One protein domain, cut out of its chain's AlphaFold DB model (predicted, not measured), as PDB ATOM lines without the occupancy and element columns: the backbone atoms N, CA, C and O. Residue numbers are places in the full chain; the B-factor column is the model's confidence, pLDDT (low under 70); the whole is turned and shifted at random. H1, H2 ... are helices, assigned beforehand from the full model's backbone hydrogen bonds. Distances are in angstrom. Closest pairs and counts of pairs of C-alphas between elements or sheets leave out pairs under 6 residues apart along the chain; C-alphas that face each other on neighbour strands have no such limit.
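What this domain is: This is residues 7 to 183 of the 276 residues of an uncharacterized protein of Lachnellula willkommii (UniProt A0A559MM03). Two long helices, H2 and H6, run the same way as a narrow V, nearest each other close to their first residues, and H8 bridges the open end, packing on both. H5 packs on H6, and H4 folds back on H5 as a helical hairpin, while H1 lies off on its own among long loops. The printed part has 177 residues with eight named helices, H1 to H8 in order, and no named strand; the class is all helix. The whole is compact, with a radius of gyration of the C-alphas of 16.9 A, and spans 47 by 39 by 30 A.

Where its parts are: H2, the longest helix, holds residues 37 to 64 and runs 40.5 A from C-alpha 37 at (42.546, -123.313, -24.243) to C-alpha 64 at (45.239, -92.650, 2.153). H6, residues 139 to 162, is 32.7 A long. H8, residues 170 to 181, is 16.3 A long and ends with C-alpha 181 at (54.652, -93.682, -16.692). H5 holds residues 105 to 115, over 15.3 A, and H4 residues 85 to 92, over 10.7 A. H1 holds residues 12 to 20, over 13.8 A. H3, residues 79 to 82, and H7, residues 165 to 168, have four residues each.

How they stand to each other: H2 touches H8 with residues 56 to 64 alone; the closest C-alphas, of Thr 60 and Cys 172, are 5.3 A apart, and the two run opposite ways at a shallow tilt of 34.6 degrees, only just short of steep. H2 and H6 are close but not clearly touching, with the C-alphas of Tyr 42 and Phe 140 closest at 6.9 A, and run the same way at a shallow tilt of 19 degrees. H6 touches H8 with residues 152 to 159 alone, closest at the C-alphas of Asn 155 and His 177, 5.7 A, at a steep tilt of 53 degrees, opposite ways. H5 touches H6 at the C-alphas of Asn 107 and Ser 154, 6.2 A, at a shallow tilt of 20 degrees, the same way. H4 and H5, a hairpin, touch at the C-alphas of Phe 91 and Phe 108, 7.0 A, at a steep tilt of 40 degrees. H3 is close to H4 but not clearly touching. H7 only just touches H6 and H8, in each case only at the corner, with 3 pairs of C-alphas within 8 A. H1 is apart from the other helices. In H2, H4 and H5 every O i to N i+4 pair is within hydrogen-bond range; H1 has 3 of 5, H6 19 of 20 and H8 5 of 8, and H3 and H7 are too short for such a pair.

The domain as a whole: The C-alphas farthest apart, those of Leu 37 and Ile 85, are 49.8 A apart. The printed part has no cut. The links H1 to H2, H2 to H3, H4 to H5 and H5 to H6 are long. The mean pLDDT of the printed part is 81.7; 30 residues are under 70, among them residues 15 to 34.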
ATOM      1  N   THR A   7      26.396-110.126 -11.659       73.44
ATOM      2  CA  THR A   7      25.493-110.889 -10.793       73.44
ATOM      3  C   THR A   7      25.772-110.577  -9.326       73.44
ATOM      4  O   THR A   7      26.899-110.704  -8.836       73.44
ATOM      5  N   TRP A   8      24.722-110.180  -8.612       76.00
ATOM      6  CA  TRP A   8      24.762-109.837  -7.196       76.00
ATOM      7  C   TRP A   8      24.470-111.053  -6.306       76.00
ATOM      8  O   TRP A   8      23.463-111.730  -6.525       76.00
ATOM      9  N   PRO A   9      25.281-111.330  -5.268       71.44
ATOM     10  CA  PRO A   9      24.879-112.269  -4.229       71.44
ATOM     11  C   PRO A   9      23.720-111.680  -3.414       71.44
ATOM     12  O   PRO A   9      23.622-110.463  -3.248       71.44
ATOM     13  N   SER A  10      22.876-112.530  -2.826       74.31
ATOM     14  CA  SER A  10      21.739-112.094  -1.991       74.31
ATOM     15  C   SER A  10      22.148-111.219  -0.798       74.31
ATOM     16  O   SER A  10      21.339-110.469  -0.261       74.31
ATOM     17  N   THR A  11      23.418-111.274  -0.399       72.12
ATOM     18  CA  THR A  11      23.997-110.495   0.696       72.12
ATOM     19  C   THR A  11      24.464-109.096   0.292       72.12
ATOM     20  O   THR A  11      24.776-108.310   1.180       72.12
ATOM     21  N   ILE A  12      24.543-108.753  -1.001       71.50
ATOM     22  CA  ILE A  12      25.250-107.544  -1.469       71.50
ATOM     23  C   ILE A  12      24.644-106.236  -0.962       71.50
ATOM     24  O   ILE A  12      25.393-105.317  -0.662       71.50
ATOM     25  N   LEU A  13      23.314-106.133  -0.861       74.44
ATOM     26  CA  LEU A  13      22.632-104.863  -0.591       74.44
ATOM     27  C   LEU A  13      22.990-104.302   0.796       74.44
ATOM     28  O   LEU A  13      23.452-103.161   0.853       74.44
ATOM     29  N   PRO A  14      22.901-105.088   1.890       72.81
ATOM     30  CA  PRO A  14      23.430-104.672   3.186       72.81
ATOM     31  C   PRO A  14      24.905-104.248   3.134       72.81
ATOM     32  O   PRO A  14      25.273-103.230   3.709       72.81
ATOM     33  N   TRP A  15      25.757-104.973   2.401       66.12
ATOM     34  CA  TRP A  15      27.195-104.672   2.316       66.12
ATOM     35  C   TRP A  15      27.537-103.463   1.439       66.12
ATOM     36  O   TRP A  15      28.561-102.818   1.662       66.12
ATOM     37  N   LEU A  16      26.697-103.151   0.452       68.50
ATOM     38  CA  LEU A  16      26.828-101.986  -0.417       68.50
ATOM     39  C   LEU A  16      26.420-100.704   0.314       68.50
ATOM     40  O   LEU A  16      26.991 -99.646   0.058       68.50
ATOM     41  N   LEU A  17      25.450-100.808   1.225       68.94
ATOM     42  CA  LEU A  17      25.041 -99.718   2.105       68.94
ATOM     43  C   LEU A  17      25.976 -99.571   3.314       68.94
ATOM     44  O   LEU A  17      26.144 -98.466   3.818       68.94
ATOM     45  N   ALA A  18      26.659-100.648   3.715       63.16
ATOM     46  CA  ALA A  18      27.559-100.669   4.864       63.16
ATOM     47  C   ALA A  18      28.660 -99.588   4.878       63.16
ATOM     48  O   ALA A  18      28.944 -99.112   5.961       63.16
ATOM     49  N   PRO A  19      29.286 -99.119   3.777       53.25
ATOM     50  CA  PRO A  19      30.223 -97.989   3.830       53.25
ATOM     51  C   PRO A  19      29.601 -96.679   4.316       53.25
ATOM     52  O   PRO A  19      30.318 -95.763   4.712       53.25
ATOM     53  N   PHE A  20      28.274 -96.567   4.262       61.50
ATOM     54  CA  PHE A  20      27.552 -95.442   4.831       61.50
ATOM     55  C   PHE A  20      27.325 -95.594   6.354       61.50
ATOM     56  O   PHE A  20      26.857 -94.632   6.958       61.50
ATOM     57  N   GLU A  21      27.710 -96.733   6.964       55.84
ATOM     58  CA  GLU A  21      27.534 -97.078   8.396       55.84
ATOM     59  C   GLU A  21      28.767 -97.754   9.098       55.84
ATOM     60  O   GLU A  21      28.854 -97.706  10.318       55.84
ATOM     61  N   ASP A  22      29.766 -98.269   8.358       39.31
ATOM     62  CA  ASP A  22      31.062 -98.912   8.728       39.31
ATOM     63  C   ASP A  22      30.999-100.266   9.513       39.31
ATOM     64  O   ASP A  22      30.135-100.460  10.355       39.31
ATOM     65  N   LYS A  23      31.842-101.318   9.371       27.92
ATOM     66  CA  LYS A  23      33.089-101.612   8.621       27.92
ATOM     67  C   LYS A  23      33.059-103.019   7.988       27.92
ATOM     68  O   LYS A  23      32.812-103.999   8.695       27.92
ATOM     69  N   LYS A  24      33.583-103.098   6.752       30.31
ATOM     70  CA  LYS A  24      34.118-104.259   5.977       30.31
ATOM     71  C   LYS A  24      33.201-104.751   4.836       30.31
ATOM     72  O   LYS A  24      31.999-104.789   5.026       30.31
ATOM     73  N   ILE A  25      33.818-105.209   3.725       42.56
ATOM     74  CA  ILE A  25      33.441-106.289   2.760       42.56
ATOM     75  C   ILE A  25      33.278-105.948   1.251       42.56
ATOM     76  O   ILE A  25      32.640-104.947   1.047       42.56
ATOM     77  N   GLY A  26      33.778-106.768   0.258       30.81
ATOM     78  CA  GLY A  26      34.103-106.535  -1.214       30.81
ATOM     79  C   GLY A  26      33.895-107.635  -2.316       30.81
ATOM     80  O   GLY A  26      33.367-108.677  -1.997       30.81
ATOM     81  N   GLY A  27      34.335-107.428  -3.593       34.38
ATOM     82  CA  GLY A  27      33.934-108.104  -4.894       34.38
ATOM     83  C   GLY A  27      34.745-109.309  -5.529       34.38
ATOM     84  O   GLY A  27      35.936-109.413  -5.240       34.38
ATOM     85  N   ARG A  28      34.151-110.162  -6.435       38.03
ATOM     86  CA  ARG A  28      34.722-111.378  -7.158       38.03
ATOM     87  C   ARG A  28      34.675-111.299  -8.701       38.03
ATOM     88  O   ARG A  28      34.172-110.361  -9.299       38.03
ATOM     89  N   VAL A  29      35.179-112.340  -9.375       43.50
ATOM     90  CA  VAL A  29      35.035-112.615 -10.819       43.50
ATOM     91  C   VAL A  29      34.609-114.069 -11.092       43.50
ATOM     92  O   VAL A  29      35.148-114.999 -10.477       43.50
ATOM     93  N   ARG A  30      33.722-114.291 -12.079       41.84
ATOM     94  CA  ARG A  30      33.305-115.632 -12.536       41.84
ATOM     95  C   ARG A  30      34.301-116.219 -13.541       41.84
ATOM     96  O   ARG A  30      34.690-115.584 -14.520       41.84
ATOM     97  N   ARG A  31      34.714-117.471 -13.318       52.03
ATOM     98  CA  ARG A  31      35.709-118.175 -14.148       52.03
ATOM     99  C   ARG A  31      35.059-119.175 -15.093       52.03
ATOM    100  O   ARG A  31      34.232-119.979 -14.657       52.03
ATOM    101  N   LEU A  32      35.502-119.193 -16.350       49.62
ATOM    102  CA  LEU A  32      35.119-120.237 -17.302       49.62
ATOM    103  C   LEU A  32      35.812-121.557 -16.929       49.62
ATOM    104  O   LEU A  32      37.041-121.650 -16.903       49.62
ATOM    105  N   LYS A  33      35.011-122.582 -16.608       56.53
ATOM    106  CA  LYS A  33      35.489-123.946 -16.301       56.53
ATOM    107  C   LYS A  33      35.580-124.833 -17.548       56.53
ATOM    108  O   LYS A  33      36.319-125.812 -17.538       56.53
ATOM    109  N   THR A  34      34.866-124.469 -18.607       58.12
ATOM    110  CA  THR A  34      34.749-125.184 -19.883       58.12
ATOM    111  C   THR A  34      35.015-124.209 -21.036       58.12
ATOM    112  O   THR A  34      34.771-123.011 -20.896       58.12
ATOM    113  N   GLY A  35      35.580-124.702 -22.141       72.88
ATOM    114  CA  GLY A  35      35.981-123.894 -23.301       72.88
ATOM    115  C   GLY A  35      37.356-124.286 -23.847       72.88
ATOM    116  O   GLY A  35      38.089-125.068 -23.231       72.88
ATOM    117  N   THR A  36      37.710-123.735 -25.005       83.81
ATOM    118  CA  THR A  36      39.022-123.924 -25.637       83.81
ATOM    119  C   THR A  36      40.148-123.371 -24.756       83.81
ATOM    120  O   THR A  36      39.938-122.524 -23.880       83.81
ATOM    121  N   LEU A  37      41.387-123.827 -24.979       81.88
ATOM    122  CA  LEU A  37      42.546-123.313 -24.243       81.88
ATOM    123  C   LEU A  37      42.695-121.792 -24.411       81.88
ATOM    124  O   LEU A  37      42.991-121.100 -23.442       81.88
ATOM    125  N   LEU A  38      42.440-121.277 -25.617       84.81
ATOM    126  CA  LEU A  38      42.539-119.852 -25.920       84.81
ATOM    127  C   LEU A  38      41.499-119.025 -25.151       84.81
ATOM    128  O   LEU A  38      41.850-118.005 -24.563       84.81
ATOM    129  N   GLU A  39      40.248-119.486 -25.085       83.69
ATOM    130  CA  GLU A  39      39.198-118.815 -24.307       83.69
ATOM    131  C   GLU A  39      39.512-118.804 -22.813       83.69
ATOM    132  O   GLU A  39      39.329-117.794 -22.131       83.69
ATOM    133  N   ARG A  40      40.055-119.915 -22.305       83.00
ATOM    134  CA  ARG A  40      40.518-120.012 -20.917       83.00
ATOM    135  C   ARG A  40      41.687-119.068 -20.650       83.00
ATOM    136  O   ARG A  40      41.725-118.467 -19.580       83.00
ATOM    137  N   CYS A  41      42.599-118.896 -21.606       86.06
ATOM    138  CA  CYS A  41      43.673-117.908 -21.517       86.06
ATOM    139  C   CYS A  41      43.119-116.478 -21.461       86.06
ATOM    140  O   CYS A  41      43.492-115.744 -20.551       86.06
ATOM    141  N   TYR A  42      42.206-116.087 -22.357       85.50
ATOM    142  CA  TYR A  42      41.596-114.749 -22.332       85.50
ATOM    143  C   TYR A  42      40.818-114.484 -21.038       85.50
ATOM    144  O   TYR A  42      41.048-113.468 -20.381       85.50
ATOM    145  N   ASN A  43      39.980-115.430 -20.608       85.44
ATOM    146  CA  ASN A  43      39.249-115.329 -19.345       85.44
ATOM    147  C   ASN A  43      40.201-115.207 -18.147       85.44
ATOM    148  O   ASN A  43      39.984-114.388 -17.254       85.44
ATOM    149  N   TRP A  44      41.288-115.982 -18.138       86.19
ATOM    150  CA  TRP A  44      42.288-115.895 -17.082       86.19
ATOM    151  C   TRP A  44      43.029-114.554 -17.103       86.19
ATOM    152  O   TRP A  44      43.204-113.951 -16.048       86.19
ATOM    153  N   LEU A  45      43.398-114.037 -18.280       88.31
ATOM    154  CA  LEU A  45      44.012-112.715 -18.416       88.31
ATOM    155  C   LEU A  45      43.085-111.604 -17.904       88.31
ATOM    156  O   LEU A  45      43.534-110.756 -17.131       88.31
ATOM    157  N   GLY A  46      41.792-111.648 -18.228       84.38
ATOM    158  CA  GLY A  46      40.809-110.728 -17.652       84.38
ATOM    159  C   GLY A  46      40.727-110.837 -16.126       84.38
ATOM    160  O   GLY A  46      40.740-109.819 -15.434       84.38
ATOM    161  N   ALA A  47      40.760-112.057 -15.580       84.19
ATOM    162  CA  ALA A  47      40.738-112.273 -14.135       84.19
ATOM    163  C   ALA A  47      42.009-111.727 -13.465       84.19
ATOM    164  O   ALA A  47      41.922-111.105 -12.409       84.19
ATOM    165  N   THR A  48      43.183-111.884 -14.091       86.69
ATOM    166  CA  THR A  48      44.425-111.267 -13.591       86.69
ATOM    167  C   THR A  48      44.382-109.748 -13.603       86.69
ATOM    168  O   THR A  48      44.948-109.125 -12.705       86.69
ATOM    169  N   TYR A  49      43.714-109.145 -14.589       85.69
ATOM    170  CA  TYR A  49      43.564-107.696 -14.670       85.69
ATOM    171  C   TYR A  49      42.750-107.171 -13.483       85.69
ATOM    172  O   TYR A  49      43.184-106.242 -12.800       85.69
ATOM    173  N   ILE A  50      41.610-107.809 -13.203       82.94
ATOM    174  CA  ILE A  50      40.740-107.439 -12.082       82.94
ATOM    175  C   ILE A  50      41.431-107.702 -10.744       82.94
ATOM    176  O   ILE A  50      41.436-106.820  -9.892       82.94
ATOM    177  N   GLU A  51      42.078-108.856 -10.566       85.12
ATOM    178  CA  GLU A  51      42.780-109.179  -9.317       85.12
ATOM    179  C   GLU A  51      43.862-108.142  -8.989       85.12
ATOM    180  O   GLU A  51      43.933-107.629  -7.872       85.12
ATOM    181  N   ARG A  52      44.685-107.777  -9.984       87.69
ATOM    182  CA  ARG A  52      45.722-106.751  -9.813       87.69
ATOM    183  C   ARG A  52      45.113-105.411  -9.427       87.69
ATOM    184  O   ARG A  52      45.642-104.744  -8.541       87.69
ATOM    185  N   ARG A  53      44.003-105.036 -10.069       85.06
ATOM    186  CA  ARG A  53      43.296-103.790  -9.776       85.06
ATOM    187  C   ARG A  53      42.712-103.793  -8.365       85.06
ATOM    188  O   ARG A  53      42.880-102.810  -7.652       85.06
ATOM    189  N   ASN A  54      42.100-104.896  -7.944       84.56
ATOM    190  CA  ASN A  54      41.563-105.067  -6.598       84.56
ATOM    191  C   ASN A  54      42.662-104.963  -5.537       84.56
ATOM    192  O   ASN A  54      42.474-104.267  -4.541       84.56
ATOM    193  N   PHE A  55      43.816-105.596  -5.764       86.56
ATOM    194  CA  PHE A  55      44.975-105.484  -4.878       86.56
ATOM    195  C   PHE A  55      45.443-104.028  -4.746       86.56
ATOM    196  O   PHE A  55      45.624-103.527  -3.640       86.56
ATOM    197  N   GLU A  56      45.630-103.341  -5.874       87.81
ATOM    198  CA  GLU A  56      46.146-101.971  -5.902       87.81
ATOM    199  C   GLU A  56      45.186-100.962  -5.271       87.81
ATOM    200  O   GLU A  56      45.605-100.180  -4.414       87.81
ATOM    201  N   ILE A  57      43.908-100.989  -5.666       86.06
ATOM    202  CA  ILE A  57      42.894-100.090  -5.111       86.06
ATOM    203  C   ILE A  57      42.752-100.350  -3.613       86.06
ATOM    204  O   ILE A  57      42.797 -99.406  -2.842       86.06
ATOM    205  N   SER A  58      42.621-101.605  -3.173       84.81
ATOM    206  CA  SER A  58      42.406-101.886  -1.746       84.81
ATOM    207  C   SER A  58      43.580-101.413  -0.890       84.81
ATOM    208  O   SER A  58      43.371-100.865   0.188       84.81
ATOM    209  N   ALA A  59      44.815-101.582  -1.373       89.06
ATOM    210  CA  ALA A  59      46.007-101.136  -0.657       89.06
ATOM    211  C   ALA A  59      46.114 -99.605  -0.592       89.06
ATOM    212  O   ALA A  59      46.364 -99.054   0.476       89.06
ATOM    213  N   THR A  60      45.926 -98.915  -1.720       91.50
ATOM    214  CA  THR A  60      46.006 -97.443  -1.768       91.50
ATOM    215  C   THR A  60      44.870 -96.797  -0.987       91.50
ATOM    216  O   THR A  60      45.123 -95.966  -0.118       91.50
ATOM    217  N   HIS A  61      43.648 -97.295  -1.167       88.81
ATOM    218  CA  HIS A  61      42.469 -96.822  -0.451       88.81
ATOM    219  C   HIS A  61      42.583 -97.012   1.063       88.81
ATOM    220  O   HIS A  61      42.146 -96.161   1.831       88.81
ATOM    221  N   TYR A  62      43.203 -98.104   1.516       88.69
ATOM    222  CA  TYR A  62      43.455 -98.329   2.940       88.69
ATOM    223  C   TYR A  62      44.477 -97.348   3.536       88.69
ATOM    224  O   TYR A  62      44.349 -96.976   4.699       88.69
ATOM    225  N   ILE A  63      45.488 -96.941   2.763       92.00
ATOM    226  CA  ILE A  63      46.580 -96.086   3.249       92.00
ATOM    227  C   ILE A  63      46.159 -94.617   3.312       92.00
ATOM    228  O   ILE A  63      46.382 -93.972   4.335       92.00
ATOM    229  N   ASP A  64      45.574 -94.079   2.242       93.31
ATOM    230  CA  ASP A  64      45.239 -92.650   2.153       93.31
ATOM    231  C   ASP A  64      43.847 -92.361   1.572       93.31
ATOM    232  O   ASP A  64      43.533 -91.215   1.259       93.31
ATOM    233  N   GLY A  65      42.988 -93.378   1.435       86.44
ATOM    234  CA  GLY A  65      41.659 -93.220   0.835       86.44
ATOM    235  C   GLY A  65      41.693 -92.962  -0.672       86.44
ATOM    236  O   GLY A  65      40.683 -92.556  -1.248       86.44
ATOM    237  N   GLY A  66      42.851 -93.152  -1.308       88.19
ATOM    238  CA  GLY A  66      43.036 -92.858  -2.711       88.19
ATOM    239  C   GLY A  66      42.668 -94.000  -3.650       88.19
ATOM    240  O   GLY A  66      42.977 -95.167  -3.417       88.19
ATOM    241  N   THR A  67      42.057 -93.649  -4.780       87.94
ATOM    242  CA  THR A  67      41.846 -94.550  -5.915       87.94
ATOM    243  C   THR A  67      41.808 -93.748  -7.209       87.94
ATOM    244  O   THR A  67      41.248 -92.653  -7.259       87.94
ATOM    245  N   SER A  68      42.379 -94.292  -8.285       86.62
ATOM    246  CA  SER A  68      42.346 -93.620  -9.590       86.62
ATOM    247  C   SER A  68      41.001 -93.758 -10.313       86.62
ATOM    248  O   SER A  68      40.714 -92.996 -11.233       86.62
ATOM    249  N   CYS A  69      40.206 -94.761  -9.930       86.38
ATOM    250  CA  CYS A  69      38.901 -95.064 -10.509       86.38
ATOM    251  C   CYS A  69      38.178 -96.087  -9.629       86.38
ATOM    252  O   CYS A  69      38.701 -97.190  -9.415       86.38
ATOM    253  N   MET A  70      36.994 -95.725  -9.140       81.06
ATOM    254  CA  MET A  70      36.053 -96.654  -8.522       81.06
ATOM    255  C   MET A  70      35.351 -97.479  -9.594       81.06
ATOM    256  O   MET A  70      34.901 -96.948 -10.594       81.06
ATOM    257  N   SER A  71      35.241 -98.785  -9.378       77.00
ATOM    258  CA  SER A  71      34.703 -99.707 -10.378       77.00
ATOM    259  C   SER A  71      33.246 -99.404 -10.760       77.00
ATOM    260  O   SER A  71      32.371 -99.462  -9.899       77.00
ATOM    261  N   GLY A  72      32.976 -99.217 -12.061       67.62
ATOM    262  CA  GLY A  72      31.613 -99.119 -12.609       67.62
ATOM    263  C   GLY A  72      30.746-100.375 -12.416       67.62
ATOM    264  O   GLY A  72      29.534-100.254 -12.267       67.62
ATOM    265  N   ARG A  73      31.369-101.563 -12.262       75.94
ATOM    266  CA  ARG A  73      30.659-102.855 -12.115       75.94
ATOM    267  C   ARG A  73      29.598-102.824 -11.027       75.94
ATOM    268  O   ARG A  73      28.516-103.371 -11.188       75.94
ATOM    269  N   THR A  74      29.913-102.239  -9.879       75.88
ATOM    270  CA  THR A  74      28.951-102.011  -8.801       75.88
ATOM    271  C   THR A  74      29.489-100.894  -7.927       75.88
ATOM    272  O   THR A  74      30.540-101.035  -7.303       75.88
ATOM    273  N   CYS A  75      28.745 -99.798  -7.856       78.62
ATOM    274  CA  CYS A  75      29.039 -98.683  -6.970       78.62
ATOM    275  C   CYS A  75      27.746 -98.045  -6.448       78.62
ATOM    276  O   CYS A  75      26.701 -98.051  -7.109       78.62
ATOM    277  N   ALA A  76      27.825 -97.466  -5.254       79.12
ATOM    278  CA  ALA A  76      26.745 -96.698  -4.653       79.12
ATOM    279  C   ALA A  76      27.205 -95.263  -4.398       79.12
ATOM    280  O   ALA A  76      28.319 -95.025  -3.935       79.12
ATOM    281  N   PHE A  77      26.321 -94.313  -4.687       79.38
ATOM    282  CA  PHE A  77      26.546 -92.888  -4.478       79.38
ATOM    283  C   PHE A  77      25.390 -92.312  -3.674       79.38
ATOM    284  O   PHE A  77      24.254 -92.775  -3.790       79.38
ATOM    285  N   ARG A  78      25.660 -91.264  -2.890       76.88
ATOM    286  CA  ARG A  78      24.584 -90.490  -2.264       76.88
ATOM    287  C   ARG A  78      23.792 -89.778  -3.354       76.88
ATOM    288  O   ARG A  78      24.380 -89.102  -4.194       76.88
ATOM    289  N   THR A  79      22.466 -89.869  -3.299       80.44
ATOM    290  CA  THR A  79      21.572 -89.278  -4.307       80.44
ATOM    291  C   THR A  79      21.824 -87.784  -4.516       80.44
ATOM    292  O   THR A  79      21.836 -87.329  -5.653       80.44
ATOM    293  N   MET A  80      22.132 -87.041  -3.443       82.94
ATOM    294  CA  MET A  80      22.445 -85.606  -3.508       82.94
ATOM    295  C   MET A  80      23.636 -85.270  -4.419       82.94
ATOM    296  O   MET A  80      23.659 -84.196  -5.000       82.94
ATOM    297  N   ILE A  81      24.599 -86.185  -4.576       85.50
ATOM    298  CA  ILE A  81      25.754 -85.987  -5.464       85.50
ATOM    299  C   ILE A  81      25.300 -86.066  -6.921       85.50
ATOM    300  O   ILE A  81      25.661 -85.227  -7.735       85.50
ATOM    301  N   LEU A  82      24.475 -87.064  -7.247       85.06
ATOM    302  CA  LEU A  82      23.999 -87.284  -8.614       85.06
ATOM    303  C   LEU A  82      22.928 -86.268  -9.037       85.06
ATOM    304  O   LEU A  82      22.750 -86.030 -10.228       85.06
ATOM    305  N   GLN A  83      22.217 -85.681  -8.073       88.31
ATOM    306  CA  GLN A  83      21.238 -84.615  -8.297       88.31
ATOM    307  C   GLN A  83      21.863 -83.215  -8.326       88.31
ATOM    308  O   GLN A  83      21.180 -82.254  -8.681       88.31
ATOM    309  N   ASP A  84      23.142 -83.083  -7.970       91.12
ATOM    310  CA  ASP A  84      23.823 -81.798  -7.966       91.12
ATOM    311  C   ASP A  84      23.934 -81.223  -9.393       91.12
ATOM    312  O   ASP A  84      24.359 -81.880 -10.350       91.12
ATOM    313  N   ILE A  85      23.532 -79.962  -9.550       94.38
ATOM    314  CA  ILE A  85      23.469 -79.294 -10.857       94.38
ATOM    315  C   ILE A  85      24.876 -79.077 -11.429       94.38
ATOM    316  O   ILE A  85      25.070 -79.163 -12.648       94.38
ATOM    317  N   VAL A  86      25.861 -78.803 -10.570       94.06
ATOM    318  CA  VAL A  86      27.258 -78.618 -10.972       94.06
ATOM    319  C   VAL A  86      27.831 -79.952 -11.438       94.06
ATOM    320  O   VAL A  86      28.414 -79.995 -12.524       94.06
ATOM    321  N   PHE A  87      27.585 -81.038 -10.700       92.00
ATOM    322  CA  PHE A  87      27.933 -82.401 -11.100       92.00
ATOM    323  C   PHE A  87      27.346 -82.738 -12.474       92.00
ATOM    324  O   PHE A  87      28.095 -83.028 -13.404       92.00
ATOM    325  N   LEU A  88      26.029 -82.606 -12.662       93.06
ATOM    326  CA  LEU A  88      25.361 -82.932 -13.930       93.06
ATOM    327  C   LEU A  88      25.848 -82.073 -15.103       93.06
ATOM    328  O   LEU A  88      25.902 -82.532 -16.250       93.06
ATOM    329  N   LYS A  89      26.175 -80.801 -14.858       93.75
ATOM    330  CA  LYS A  89      26.736 -79.919 -15.887       93.75
ATOM    331  C   LYS A  89      28.156 -80.338 -16.252       93.75
ATOM    332  O   LYS A  89      28.466 -80.364 -17.440       93.75
ATOM    333  N   GLN A  90      29.002 -80.652 -15.276       92.44
ATOM    334  CA  GLN A  90      30.386 -81.051 -15.522       92.44
ATOM    335  C   GLN A  90      30.470 -82.447 -16.149       92.44
ATOM    336  O   GLN A  90      31.174 -82.599 -17.140       92.44
ATOM    337  N   PHE A  91      29.683 -83.409 -15.660       91.25
ATOM    338  CA  PHE A  91      29.606 -84.777 -16.183       91.25
ATOM    339  C   PHE A  91      29.250 -84.780 -17.674       91.25
ATOM    340  O   PHE A  91      29.966 -85.336 -18.498       91.25
ATOM    341  N   ARG A  92      28.195 -84.048 -18.065       90.38
ATOM    342  CA  ARG A  92      27.778 -83.931 -19.478       90.38
ATOM    343  C   ARG A  92      28.769 -83.176 -20.364       90.38
ATOM    344  O   ARG A  92      28.683 -83.268 -21.584       90.38
ATOM    345  N   ASN A  93      29.651 -82.370 -19.774       91.56
ATOM    346  CA  ASN A  93      30.598 -81.533 -20.510       91.56
ATOM    347  C   ASN A  93      32.047 -81.991 -20.375       91.56
ATOM    348  O   ASN A  93      32.952 -81.240 -20.750       91.56
ATOM    349  N   GLU A  94      32.277 -83.205 -19.881       91.12
ATOM    350  CA  GLU A  94      33.616 -83.753 -19.800       91.12
ATOM    351  C   GLU A  94      34.214 -83.927 -21.200       91.12
ATOM    352  O   GLU A  94      33.593 -84.460 -22.127       91.12
ATOM    353  N   LYS A  95      35.447 -83.442 -21.359       90.06
ATOM    354  CA  LYS A  95      36.157 -83.437 -22.632       90.06
ATOM    355  C   LYS A  95      37.594 -83.885 -22.462       90.06
ATOM    356  O   LYS A  95      38.252 -83.570 -21.474       90.06
ATOM    357  N   TRP A  96      38.109 -84.522 -23.508       88.88
ATOM    358  CA  TRP A  96      39.540 -84.662 -23.731       88.88
ATOM    359  C   TRP A  96      39.934 -83.853 -24.966       88.88
ATOM    360  O   TRP A  96      39.543 -84.160 -26.098       88.88
ATOM    361  N   GLY A  97      40.675 -82.767 -24.744       87.19
ATOM    362  CA  GLY A  97      40.916 -81.759 -25.772       87.19
ATOM    363  C   GLY A  97      39.599 -81.149 -26.258       87.19
ATOM    364  O   GLY A  97      38.837 -80.587 -25.478       87.19
ATOM    365  N   LYS A  98      39.313 -81.270 -27.558       85.25
ATOM    366  CA  LYS A  98      38.096 -80.710 -28.176       85.25
ATOM    367  C   LYS A  98      36.903 -81.676 -28.204       85.25
ATOM    368  O   LYS A  98      35.838 -81.294 -28.680       85.25
ATOM    369  N   ARG A  99      37.066 -82.923 -27.754       86.75
ATOM    370  CA  ARG A  99      36.073 -83.995 -27.931       86.75
ATOM    371  C   ARG A  99      35.413 -84.355 -26.606       86.75
ATOM    372  O   ARG A  99      36.115 -84.464 -25.605       86.75
ATOM    373  N   TYR A 100      34.101 -84.574 -26.627       86.38
ATOM    374  CA  TYR A 100      33.356 -85.084 -25.475       86.38
ATOM    375  C   TYR A 100      33.762 -86.524 -25.160       86.38
ATOM    376  O   TYR A 100      34.021 -87.314 -26.073       86.38
ATOM    377  N   LEU A 101      33.854 -86.846 -23.872       84.38
ATOM    378  CA  LEU A 101      34.105 -88.203 -23.412       84.38
ATOM    379  C   LEU A 101      32.776 -88.948 -23.256       84.38
ATOM    380  O   LEU A 101      31.949 -88.582 -22.437       84.38
ATOM    381  N   ASN A 102      32.591 -90.001 -24.058       73.88
ATOM    382  CA  ASN A 102      31.445 -90.920 -23.960       73.88
ATOM    383  C   ASN A 102      31.804 -92.218 -23.213       73.88
ATOM    384  O   ASN A 102      31.025 -93.163 -23.175       73.88
ATOM    385  N   ALA A 103      33.023 -92.289 -22.692       67.00
ATOM    386  CA  ALA A 103      33.556 -93.378 -21.891       67.00
ATOM    387  C   ALA A 103      34.284 -92.752 -20.700       67.00
ATOM    388  O   ALA A 103      34.735 -91.612 -20.820       67.00
ATOM    389  N   ASP A 104      34.483 -93.527 -19.632       79.69
ATOM    390  CA  ASP A 104      35.184 -93.115 -18.404       79.69
ATOM    391  C   ASP A 104      34.296 -92.346 -17.408       79.69
ATOM    392  O   ASP A 104      34.777 -91.497 -16.657       79.69
ATOM    393  N   ASP A 105      33.003 -92.659 -17.382       86.38
ATOM    394  CA  ASP A 105      32.059 -92.159 -16.382       86.38
ATOM    395  C   ASP A 105      32.540 -92.459 -14.952       86.38
ATOM    396  O   ASP A 105      32.562 -91.577 -14.094       86.38
ATOM    397  N   ASP A 106      33.018 -93.678 -14.721       85.75
ATOM    398  CA  ASP A 106      33.616 -94.125 -13.465       85.75
ATOM    399  C   ASP A 106      34.814 -93.261 -13.019       85.75
ATOM    400  O   ASP A 106      34.908 -92.831 -11.859       85.75
ATOM    401  N   ASN A 107      35.702 -92.930 -13.955       90.81
ATOM    402  CA  ASN A 107      36.846 -92.056 -13.730       90.81
ATOM    403  C   ASN A 107      36.415 -90.628 -13.398       90.81
ATOM    404  O   ASN A 107      36.949 -90.039 -12.458       90.81
ATOM    405  N   PHE A 108      35.479 -90.058 -14.161       91.75
ATOM    406  CA  PHE A 108      34.988 -88.709 -13.901       91.75
ATOM    407  C   PHE A 108      34.399 -88.602 -12.509       91.75
ATOM    408  O   PHE A 108      34.788 -87.716 -11.750       91.75
ATOM    409  N   VAL A 109      33.494 -89.521 -12.161       90.38
ATOM    410  CA  VAL A 109      32.826 -89.490 -10.861       90.38
ATOM    411  C   VAL A 109      33.862 -89.600  -9.749       90.38
ATOM    412  O   VAL A 109      33.819 -88.831  -8.794       90.38
ATOM    413  N   THR A 110      34.855 -90.479  -9.906       90.31
ATOM    414  CA  THR A 110      35.952 -90.612  -8.938       90.31
ATOM    415  C   THR A 110      36.723 -89.299  -8.764       90.31
ATOM    416  O   THR A 110      36.921 -88.850  -7.635       90.31
ATOM    417  N   ARG A 111      37.122 -88.647  -9.861       93.44
ATOM    418  CA  ARG A 111      37.851 -87.368  -9.816       93.44
ATOM    419  C   ARG A 111      37.011 -86.240  -9.222       93.44
ATOM    420  O   ARG A 111      37.522 -85.455  -8.424       93.44
ATOM    421  N   TRP A 112      35.724 -86.189  -9.558       93.44
ATOM    422  CA  TRP A 112      34.790 -85.197  -9.033       93.44
ATOM    423  C   TRP A 112      34.610 -85.325  -7.517       93.44
ATOM    424  O   TRP A 112      34.614 -84.329  -6.797       93.44
ATOM    425  N   LEU A 113      34.515 -86.555  -7.009       91.88
ATOM    426  CA  LEU A 113      34.423 -86.806  -5.571       91.88
ATOM    427  C   LEU A 113      35.677 -86.322  -4.837       91.88
ATOM    428  O   LEU A 113      35.559 -85.654  -3.814       91.88
ATOM    429  N   VAL A 114      36.864 -86.583  -5.392       91.50
ATOM    430  CA  VAL A 114      38.136 -86.094  -4.834       91.50
ATOM    431  C   VAL A 114      38.212 -84.562  -4.860       91.50
ATOM    432  O   VAL A 114      38.625 -83.943  -3.879       91.50
ATOM    433  N   SER A 115      37.796 -83.918  -5.955       92.69
ATOM    434  CA  SER A 115      37.840 -82.452  -6.055       92.69
ATOM    435  C   SER A 115      36.904 -81.750  -5.069       92.69
ATOM    436  O   SER A 115      37.223 -80.656  -4.611       92.69
ATOM    437  N   HIS A 116      35.811 -82.406  -4.673       91.56
ATOM    438  CA  HIS A 116      34.836 -81.901  -3.700       91.56
ATOM    439  C   HIS A 116      34.999 -82.521  -2.300       91.56
ATOM    440  O   HIS A 116      34.120 -82.369  -1.455       91.56
ATOM    441  N   GLN A 117      36.118 -83.210  -2.042       88.75
ATOM    442  CA  GLN A 117      36.468 -83.821  -0.751       88.75
ATOM    443  C   GLN A 117      35.422 -84.798  -0.190       88.75
ATOM    444  O   GLN A 117      35.281 -84.968   1.025       88.75
ATOM    445  N   TRP A 118      34.701 -85.490  -1.070       89.25
ATOM    446  CA  TRP A 118      33.852 -86.595  -0.656       89.25
ATOM    447  C   TRP A 118      34.703 -87.771  -0.191       89.25
ATOM    448  O   TRP A 118      35.627 -88.207  -0.878       89.25
ATOM    449  N   LYS A 119      34.345 -88.337   0.963       83.81
ATOM    450  CA  LYS A 119      34.924 -89.601   1.417       83.81
ATOM    451  C   LYS A 119      34.417 -90.736   0.534       83.81
ATOM    452  O   LYS A 119      33.209 -90.890   0.348       83.81
ATOM    453  N   THR A 120      35.340 -91.541   0.033       84.19
ATOM    454  CA  THR A 120      35.059 -92.746  -0.749       84.19
ATOM    455  C   THR A 120      35.493 -93.981   0.031       84.19
ATOM    456  O   THR A 120      36.307 -93.908   0.955       84.19
ATOM    457  N   TRP A 121      34.920 -95.133  -0.310       81.38
ATOM    458  CA  TRP A 121      35.252 -96.397   0.333       81.38
ATOM    459  C   TRP A 121      35.263 -97.533  -0.674       81.38
ATOM    460  O   TRP A 121      34.330 -97.677  -1.467       81.38
ATOM    461  N   VAL A 122      36.313 -98.351  -0.618       78.75
ATOM    462  CA  VAL A 122      36.419 -99.571  -1.410       78.75
ATOM    463  C   VAL A 122      36.312-100.767  -0.494       78.75
ATOM    464  O   VAL A 122      37.021-100.935   0.494       78.75
ATOM    465  N   GLN A 123      35.373-101.605  -0.870       72.94
ATOM    466  CA  GLN A 123      34.898-102.728  -0.112       72.94
ATOM    467  C   GLN A 123      35.723-103.981  -0.485       72.94
ATOM    468  O   GLN A 123      35.870-104.266  -1.675       72.94
ATOM    469  N   TYR A 124      36.290-104.716   0.502       71.88
ATOM    470  CA  TYR A 124      37.155-105.914   0.294       71.88
ATOM    471  C   TYR A 124      36.934-107.074   1.315       71.88
ATOM    472  O   TYR A 124      37.467-107.041   2.421       71.88
ATOM    473  N   ASN A 125      36.128-108.102   0.978       69.75
ATOM    474  CA  ASN A 125      35.856-109.351   1.741       69.75
ATOM    475  C   ASN A 125      34.889-110.274   0.961       69.75
ATOM    476  O   ASN A 125      33.950-109.756   0.368       69.75
ATOM    477  N   PRO A 126      34.999-111.604   1.107       68.38
ATOM    478  CA  PRO A 126      34.146-112.606   0.456       68.38
ATOM    479  C   PRO A 126      32.614-112.417   0.444       68.38
ATOM    480  O   PRO A 126      31.958-112.951  -0.437       68.38
ATOM    481  N   LYS A 127      31.976-111.736   1.407       65.31
ATOM    482  CA  LYS A 127      30.491-111.686   1.469       65.31
ATOM    483  C   LYS A 127      29.817-110.666   0.545       65.31
ATOM    484  O   LYS A 127      28.591-110.688   0.434       65.31
ATOM    485  N   CYS A 128      30.568-109.776  -0.093       64.12
ATOM    486  CA  CYS A 128      30.025-108.847  -1.086       64.12
ATOM    487  C   CYS A 128      30.670-109.068  -2.465       64.12
ATOM    488  O   CYS A 128      30.731-108.189  -3.331       64.12
ATOM    489  N   GLU A 129      31.139-110.305  -2.651       70.06
ATOM    490  CA  GLU A 129      31.789-110.772  -3.856       70.06
ATOM    491  C   GLU A 129      30.784-110.784  -5.010       70.06
ATOM    492  O   GLU A 129      29.999-111.716  -5.147       70.06
ATOM    493  N   ILE A 130      30.776-109.727  -5.823       67.88
ATOM    494  CA  ILE A 130      30.013-109.689  -7.079       67.88
ATOM    495  C   ILE A 130      30.639-110.622  -8.111       67.88
ATOM    496  O   ILE A 130      31.844-110.806  -8.084       67.88
ATOM    497  N   GLU A 131      29.872-111.173  -9.045       68.12
ATOM    498  CA  GLU A 131      30.422-111.954 -10.157       68.12
ATOM    499  C   GLU A 131      30.245-111.206 -11.485       68.12
ATOM    500  O   GLU A 131      29.150-110.749 -11.785       68.12
ATOM    501  N   THR A 132      31.307-111.102 -12.290       63.53
ATOM    502  CA  THR A 132      31.290-110.515 -13.649       63.53
ATOM    503  C   THR A 132      31.754-111.540 -14.675       63.53
ATOM    504  O   THR A 132      32.605-112.396 -14.378       63.53
ATOM    505  N   THR A 133      31.188-111.464 -15.877       69.94
ATOM    506  CA  THR A 133      31.646-112.235 -17.031       69.94
ATOM    507  C   THR A 133      32.752-111.500 -17.773       69.94
ATOM    508  O   THR A 133      32.680-110.306 -18.026       69.94
ATOM    509  N   LEU A 134      33.801-112.228 -18.147       75.50
ATOM    510  CA  LEU A 134      34.935-111.654 -18.865       75.50
ATOM    511  C   LEU A 134      34.908-112.021 -20.340       75.50
ATOM    512  O   LEU A 134      34.592-113.159 -20.690       75.50
ATOM    513  N   GLU A 135      35.371-111.083 -21.164       77.94
ATOM    514  CA  GLU A 135      35.678-111.316 -22.571       77.94
ATOM    515  C   GLU A 135      36.642-112.502 -22.707       77.94
ATOM    516  O   GLU A 135      37.752-112.505 -22.169       77.94
ATOM    517  N   ASN A 136      36.208-113.533 -23.426       81.38
ATOM    518  CA  ASN A 136      36.943-114.782 -23.614       81.38
ATOM    519  C   ASN A 136      37.563-114.893 -25.015       81.38
ATOM    520  O   ASN A 136      38.010-115.961 -25.418       81.38
ATOM    521  N   HIS A 137      37.608-113.796 -25.767       85.81
ATOM    522  CA  HIS A 137      38.108-113.788 -27.133       85.81
ATOM    523  C   HIS A 137      38.895-112.508 -27.442       85.81
ATOM    524  O   HIS A 137      39.124-111.673 -26.570       85.81
ATOM    525  N   SER A 138      39.314-112.326 -28.697       84.69
ATOM    526  CA  SER A 138      40.165-111.203 -29.130       84.69
ATOM    527  C   SER A 138      39.629-109.803 -28.787       84.69
ATOM    528  O   SER A 138      40.426-108.869 -28.669       84.69
ATOM    529  N   LYS A 139      38.315-109.636 -28.554       84.19
ATOM    530  CA  LYS A 139      37.735-108.377 -28.049       84.19
ATOM    531  C   LYS A 139      38.306-107.965 -26.691       84.19
ATOM    532  O   LYS A 139      38.376-106.768 -26.424       84.19
ATOM    533  N   PHE A 140      38.820-108.902 -25.894       85.38
ATOM    534  CA  PHE A 140      39.563-108.604 -24.670       85.38
ATOM    535  C   PHE A 140      40.702-107.601 -24.910       85.38
ATOM    536  O   PHE A 140      40.921-106.691 -24.113       85.38
ATOM    537  N   LEU A 141      41.396-107.687 -26.050       89.56
ATOM    538  CA  LEU A 141      42.474-106.752 -26.381       89.56
ATOM    539  C   LEU A 141      41.952-105.329 -26.610       89.56
ATOM    540  O   LEU A 141      42.587-104.355 -26.200       89.56
ATOM    541  N   LEU A 142      40.774-105.205 -27.225       86.94
ATOM    542  CA  LEU A 142      40.091-103.924 -27.413       86.94
ATOM    543  C   LEU A 142      39.617-103.356 -26.073       86.94
ATOM    544  O   LEU A 142      39.728-102.152 -25.841       86.94
ATOM    545  N   GLN A 143      39.154-104.224 -25.172       86.31
ATOM    546  CA  GLN A 143      38.794-103.859 -23.808       86.31
ATOM    547  C   GLN A 143      40.011-103.321 -23.035       86.31
ATOM    548  O   GLN A 143      39.936-102.229 -22.472       86.31
ATOM    549  N   CYS A 144      41.160-104.007 -23.091       90.81
ATOM    550  CA  CYS A 144      42.410-103.522 -22.496       90.81
ATOM    551  C   CYS A 144      42.849-102.176 -23.077       90.81
ATOM    552  O   CYS A 144      43.265-101.290 -22.333       90.81
ATOM    553  N   LEU A 145      42.746-102.004 -24.397       91.44
ATOM    554  CA  LEU A 145      43.095-100.752 -25.062       91.44
ATOM    555  C   LEU A 145      42.191 -99.597 -24.616       91.44
ATOM    556  O   LEU A 145      42.687 -98.498 -24.361       91.44
ATOM    557  N   ARG A 146      40.882 -99.842 -24.492       89.75
ATOM    558  CA  ARG A 146      39.930 -98.865 -23.953       89.75
ATOM    559  C   ARG A 146      40.332 -98.461 -22.536       89.75
ATOM    560  O   ARG A 146      40.588 -97.283 -22.318       89.75
ATOM    561  N   TRP A 147      40.499 -99.424 -21.626       89.25
ATOM    562  CA  TRP A 147      40.914 -99.153 -20.244       89.25
ATOM    563  C   TRP A 147      42.256 -98.425 -20.149       89.25
ATOM    564  O   TRP A 147      42.410 -97.520 -19.332       89.25
ATOM    565  N   ALA A 148      43.222 -98.767 -21.002       91.81
ATOM    566  CA  ALA A 148      44.507 -98.082 -21.041       91.81
ATOM    567  C   ALA A 148      44.351 -96.601 -21.424       91.81
ATOM    568  O   ALA A 148      44.954 -95.747 -20.775       91.81
ATOM    569  N   ARG A 149      43.521 -96.275 -22.428       92.81
ATOM    570  CA  ARG A 149      43.223 -94.875 -22.792       92.81
ATOM    571  C   ARG A 149      42.524 -94.142 -21.656       92.81
ATOM    572  O   ARG A 149      42.916 -93.021 -21.343       92.81
ATOM    573  N   SER A 150      41.542 -94.780 -21.020       90.88
ATOM    574  CA  SER A 150      40.827 -94.221 -19.872       90.88
ATOM    575  C   SER A 150      41.776 -93.850 -18.741       90.88
ATOM    576  O   SER A 150      41.754 -92.725 -18.242       90.88
ATOM    577  N   ASN A 151      42.673 -94.776 -18.398       91.56
ATOM    578  CA  ASN A 151      43.674 -94.584 -17.360       91.56
ATOM    579  C   ASN A 151      44.624 -93.425 -17.697       91.56
ATOM    580  O   ASN A 151      44.862 -92.574 -16.847       91.56
ATOM    581  N   TRP A 152      45.111 -93.341 -18.941       93.38
ATOM    582  CA  TRP A 152      45.944 -92.222 -19.393       93.38
ATOM    583  C   TRP A 152      45.238 -90.875 -19.264       93.38
ATOM    584  O   TRP A 152      45.790 -89.954 -18.666       93.38
ATOM    585  N   ARG A 153      44.017 -90.755 -19.799       93.81
ATOM    586  CA  ARG A 153      43.257 -89.500 -19.765       93.81
ATOM    587  C   ARG A 153      42.987 -89.066 -18.329       93.81
ATOM    588  O   ARG A 153      43.396 -87.982 -17.925       93.81
ATOM    589  N   SER A 154      42.364 -89.944 -17.547       93.06
ATOM    590  CA  SER A 154      41.958 -89.647 -16.174       93.06
ATOM    591  C   SER A 154      43.146 -89.331 -15.265       93.06
ATOM    592  O   SER A 154      43.131 -88.324 -14.550       93.06
ATOM    593  N   ASN A 155      44.217 -90.131 -15.321       94.81
ATOM    594  CA  ASN A 155      45.375 -89.908 -14.458       94.81
ATOM    595  C   ASN A 155      46.116 -88.627 -14.830       94.81
ATOM    596  O   ASN A 155      46.516 -87.897 -13.929       94.81
ATOM    597  N   CYS A 156      46.269 -88.316 -16.121       95.00
ATOM    598  CA  CYS A 156      46.880 -87.059 -16.546       95.00
ATOM    599  C   CYS A 156      46.041 -85.847 -16.118       95.00
ATOM    600  O   CYS A 156      46.604 -84.876 -15.614       95.00
ATOM    601  N   THR A 157      44.711 -85.908 -16.249       94.88
ATOM    602  CA  THR A 157      43.823 -84.851 -15.738       94.88
ATOM    603  C   THR A 157      43.995 -84.677 -14.229       94.88
ATOM    604  O   THR A 157      44.218 -83.560 -13.765       94.88
ATOM    605  N   SER A 158      44.001 -85.779 -13.475       95.50
ATOM    606  CA  SER A 158      44.168 -85.760 -12.015       95.50
ATOM    607  C   SER A 158      45.523 -85.178 -11.590       95.50
ATOM    608  O   SER A 158      45.588 -84.356 -10.678       95.50
ATOM    609  N   LEU A 159      46.607 -85.572 -12.268       96.69
ATOM    610  CA  LEU A 159      47.980 -85.163 -11.952       96.69
ATOM    611  C   LEU A 159      48.273 -83.708 -12.319       96.69
ATOM    612  O   LEU A 159      48.917 -83.007 -11.539       96.69
ATOM    613  N   PHE A 160      47.853 -83.267 -13.508       96.31
ATOM    614  CA  PHE A 160      48.354 -82.026 -14.106       96.31
ATOM    615  C   PHE A 160      47.320 -80.909 -14.195       96.31
ATOM    616  O   PHE A 160      47.712 -79.739 -14.176       96.31
ATOM    617  N   ILE A 161      46.030 -81.243 -14.277       95.00
ATOM    618  CA  ILE A 161      44.949 -80.260 -14.418       95.00
ATOM    619  C   ILE A 161      44.314 -80.001 -13.053       95.00
ATOM    620  O   ILE A 161      44.354 -78.879 -12.562       95.00
ATOM    621  N   GLU A 162      43.783 -81.042 -12.414       95.12
ATOM    622  CA  GLU A 162      43.004 -80.914 -11.177       95.12
ATOM    623  C   GLU A 162      43.878 -80.842  -9.923       95.12
ATOM    624  O   GLU A 162      43.601 -80.063  -9.019       95.12
ATOM    625  N   ARG A 163      44.965 -81.621  -9.870       96.88
ATOM    626  CA  ARG A 163      46.041 -81.562  -8.859       96.88
ATOM    627  C   ARG A 163      45.635 -81.807  -7.400       96.88
ATOM    628  O   ARG A 163      46.514 -81.847  -6.541       96.88
ATOM    629  N   TYR A 164      44.358 -82.036  -7.097       96.06
ATOM    630  CA  TYR A 164      43.883 -82.330  -5.739       96.06
ATOM    631  C   TYR A 164      44.577 -83.550  -5.119       96.06
ATOM    632  O   TYR A 164      44.871 -83.565  -3.921       96.06
ATOM    633  N   ILE A 165      44.898 -84.545  -5.951       96.12
ATOM    634  CA  ILE A 165      45.462 -85.828  -5.525       96.12
ATOM    635  C   ILE A 165      46.807 -85.684  -4.799       96.12
ATOM    636  O   ILE A 165      47.068 -86.418  -3.853       96.12
ATOM    637  N   TRP A 166      47.608 -84.675  -5.157       96.06
ATOM    638  CA  TRP A 166      48.936 -84.447  -4.578       96.06
ATOM    639  C   TRP A 166      48.903 -84.162  -3.080       96.06
ATOM    640  O   TRP A 166      49.832 -84.523  -2.365       96.06
ATOM    641  N   ARG A 167      47.848 -83.484  -2.615       95.06
ATOM    642  CA  ARG A 167      47.684 -83.121  -1.202       95.06
ATOM    643  C   ARG A 167      46.787 -84.101  -0.460       95.06
ATOM    644  O   ARG A 167      47.025 -84.355   0.711       95.06
ATOM    645  N   GLN A 168      45.757 -84.619  -1.130       94.31
ATOM    646  CA  GLN A 168      44.748 -85.463  -0.487       94.31
ATOM    647  C   GLN A 168      45.153 -86.941  -0.407       94.31
ATOM    648  O   GLN A 168      44.791 -87.603   0.555       94.31
ATOM    649  N   GLN A 169      45.888 -87.453  -1.400       95.62
ATOM    650  CA  GLN A 169      46.207 -88.879  -1.545       95.62
ATOM    651  C   GLN A 169      47.636 -89.075  -2.106       95.62
ATOM    652  O   GLN A 169      47.827 -89.517  -3.249       95.62
ATOM    653  N   PRO A 170      48.682 -88.678  -1.350       95.81
ATOM    654  CA  PRO A 170      50.065 -88.693  -1.828       95.81
ATOM    655  C   PRO A 170      50.585 -90.108  -2.118       95.81
ATOM    656  O   PRO A 170      51.357 -90.296  -3.063       95.81
ATOM    657  N   TRP A 171      50.141 -91.114  -1.359       95.38
ATOM    658  CA  TRP A 171      50.548 -92.499  -1.570       95.38
ATOM    659  C   TRP A 171      49.916 -93.068  -2.839       95.38
ATOM    660  O   TRP A 171      50.623 -93.634  -3.675       95.38
ATOM    661  N   CYS A 172      48.614 -92.855  -3.039       94.62
ATOM    662  CA  CYS A 172      47.938 -93.196  -4.289       94.62
ATOM    663  C   CYS A 172      48.575 -92.473  -5.488       94.62
ATOM    664  O   CYS A 172      48.838 -93.083  -6.528       94.62
ATOM    665  N   THR A 173      48.912 -91.189  -5.336       96.00
ATOM    666  CA  THR A 173      49.586 -90.401  -6.380       96.00
ATOM    667  C   THR A 173      50.900 -91.052  -6.816       96.00
ATOM    668  O   THR A 173      51.130 -91.243  -8.011       96.00
ATOM    669  N   TYR A 174      51.731 -91.478  -5.868       94.50
ATOM    670  CA  TYR A 174      52.966 -92.207  -6.152       94.50
ATOM    671  C   TYR A 174      52.713 -93.600  -6.764       94.50
ATOM    672  O   TYR A 174      53.181 -93.914  -7.867       94.50
ATOM    673  N   ALA A 175      51.947 -94.438  -6.066       92.38
ATOM    674  CA  ALA A 175      51.829 -95.864  -6.360       92.38
ATOM    675  C   ALA A 175      50.952 -96.178  -7.585       92.38
ATOM    676  O   ALA A 175      51.157 -97.203  -8.235       92.38
ATOM    677  N   LEU A 176      49.988 -95.312  -7.916       91.69
ATOM    678  CA  LEU A 176      49.069 -95.497  -9.042       91.69
ATOM    679  C   LEU A 176      49.326 -94.492 -10.162       91.69
ATOM    680  O   LEU A 176      49.603 -94.890 -11.296       91.69
ATOM    681  N   HIS A 177      49.249 -93.197  -9.858       93.69
ATOM    682  CA  HIS A 177      49.239 -92.169 -10.897       93.69
ATOM    683  C   HIS A 177      50.614 -91.989 -11.557       93.69
ATOM    684  O   HIS A 177      50.709 -92.030 -12.784       93.69
ATOM    685  N   LEU A 178      51.690 -91.857 -10.775       93.50
ATOM    686  CA  LEU A 178      53.054 -91.725 -11.308       93.50
ATOM    687  C   LEU A 178      53.593 -93.045 -11.864       93.50
ATOM    688  O   LEU A 178      54.260 -93.077 -12.899       93.50
ATOM    689  N   THR A 179      53.244 -94.158 -11.223       90.44
ATOM    690  CA  THR A 179      53.667 -95.493 -11.663       90.44
ATOM    691  C   THR A 179      53.169 -95.824 -13.078       90.44
ATOM    692  O   THR A 179      53.811 -96.601 -13.785       90.44
ATOM    693  N   MET A 180      52.091 -95.190 -13.558       89.62
ATOM    694  CA  MET A 180      51.612 -95.316 -14.941       89.62
ATOM    695  C   MET A 180      52.697 -95.030 -15.995       89.62
ATOM    696  O   MET A 180      52.717 -95.707 -17.022       89.62
ATOM    697  N   PHE A 181      53.603 -94.079 -15.741       88.75
ATOM    698  CA  PHE A 181      54.652 -93.682 -16.692       88.75
ATOM    699  C   PHE A 181      55.844 -94.642 -16.725       88.75
ATOM    700  O   PHE A 181      56.596 -94.651 -17.695       88.75
ATOM    701  N   ILE A 182      56.029 -95.444 -15.675       85.06
ATOM    702  CA  ILE A 182      57.240 -96.255 -15.477       85.06
ATOM    703  C   ILE A 182      56.924 -97.753 -15.588       85.06
ATOM    704  O   ILE A 182      57.780 -98.550 -15.961       85.06
ATOM    705  N   ASN A 183      55.682 -98.160 -15.316       84.44
ATOM    706  CA  ASN A 183      55.259 -99.559 -15.279       84.44
ATOM    707  C   ASN A 183      54.995-100.140 -16.684       84.44
ATOM    708  O   ASN A 183      53.861-100.498 -17.049       84.44
TER     709      ASN A 183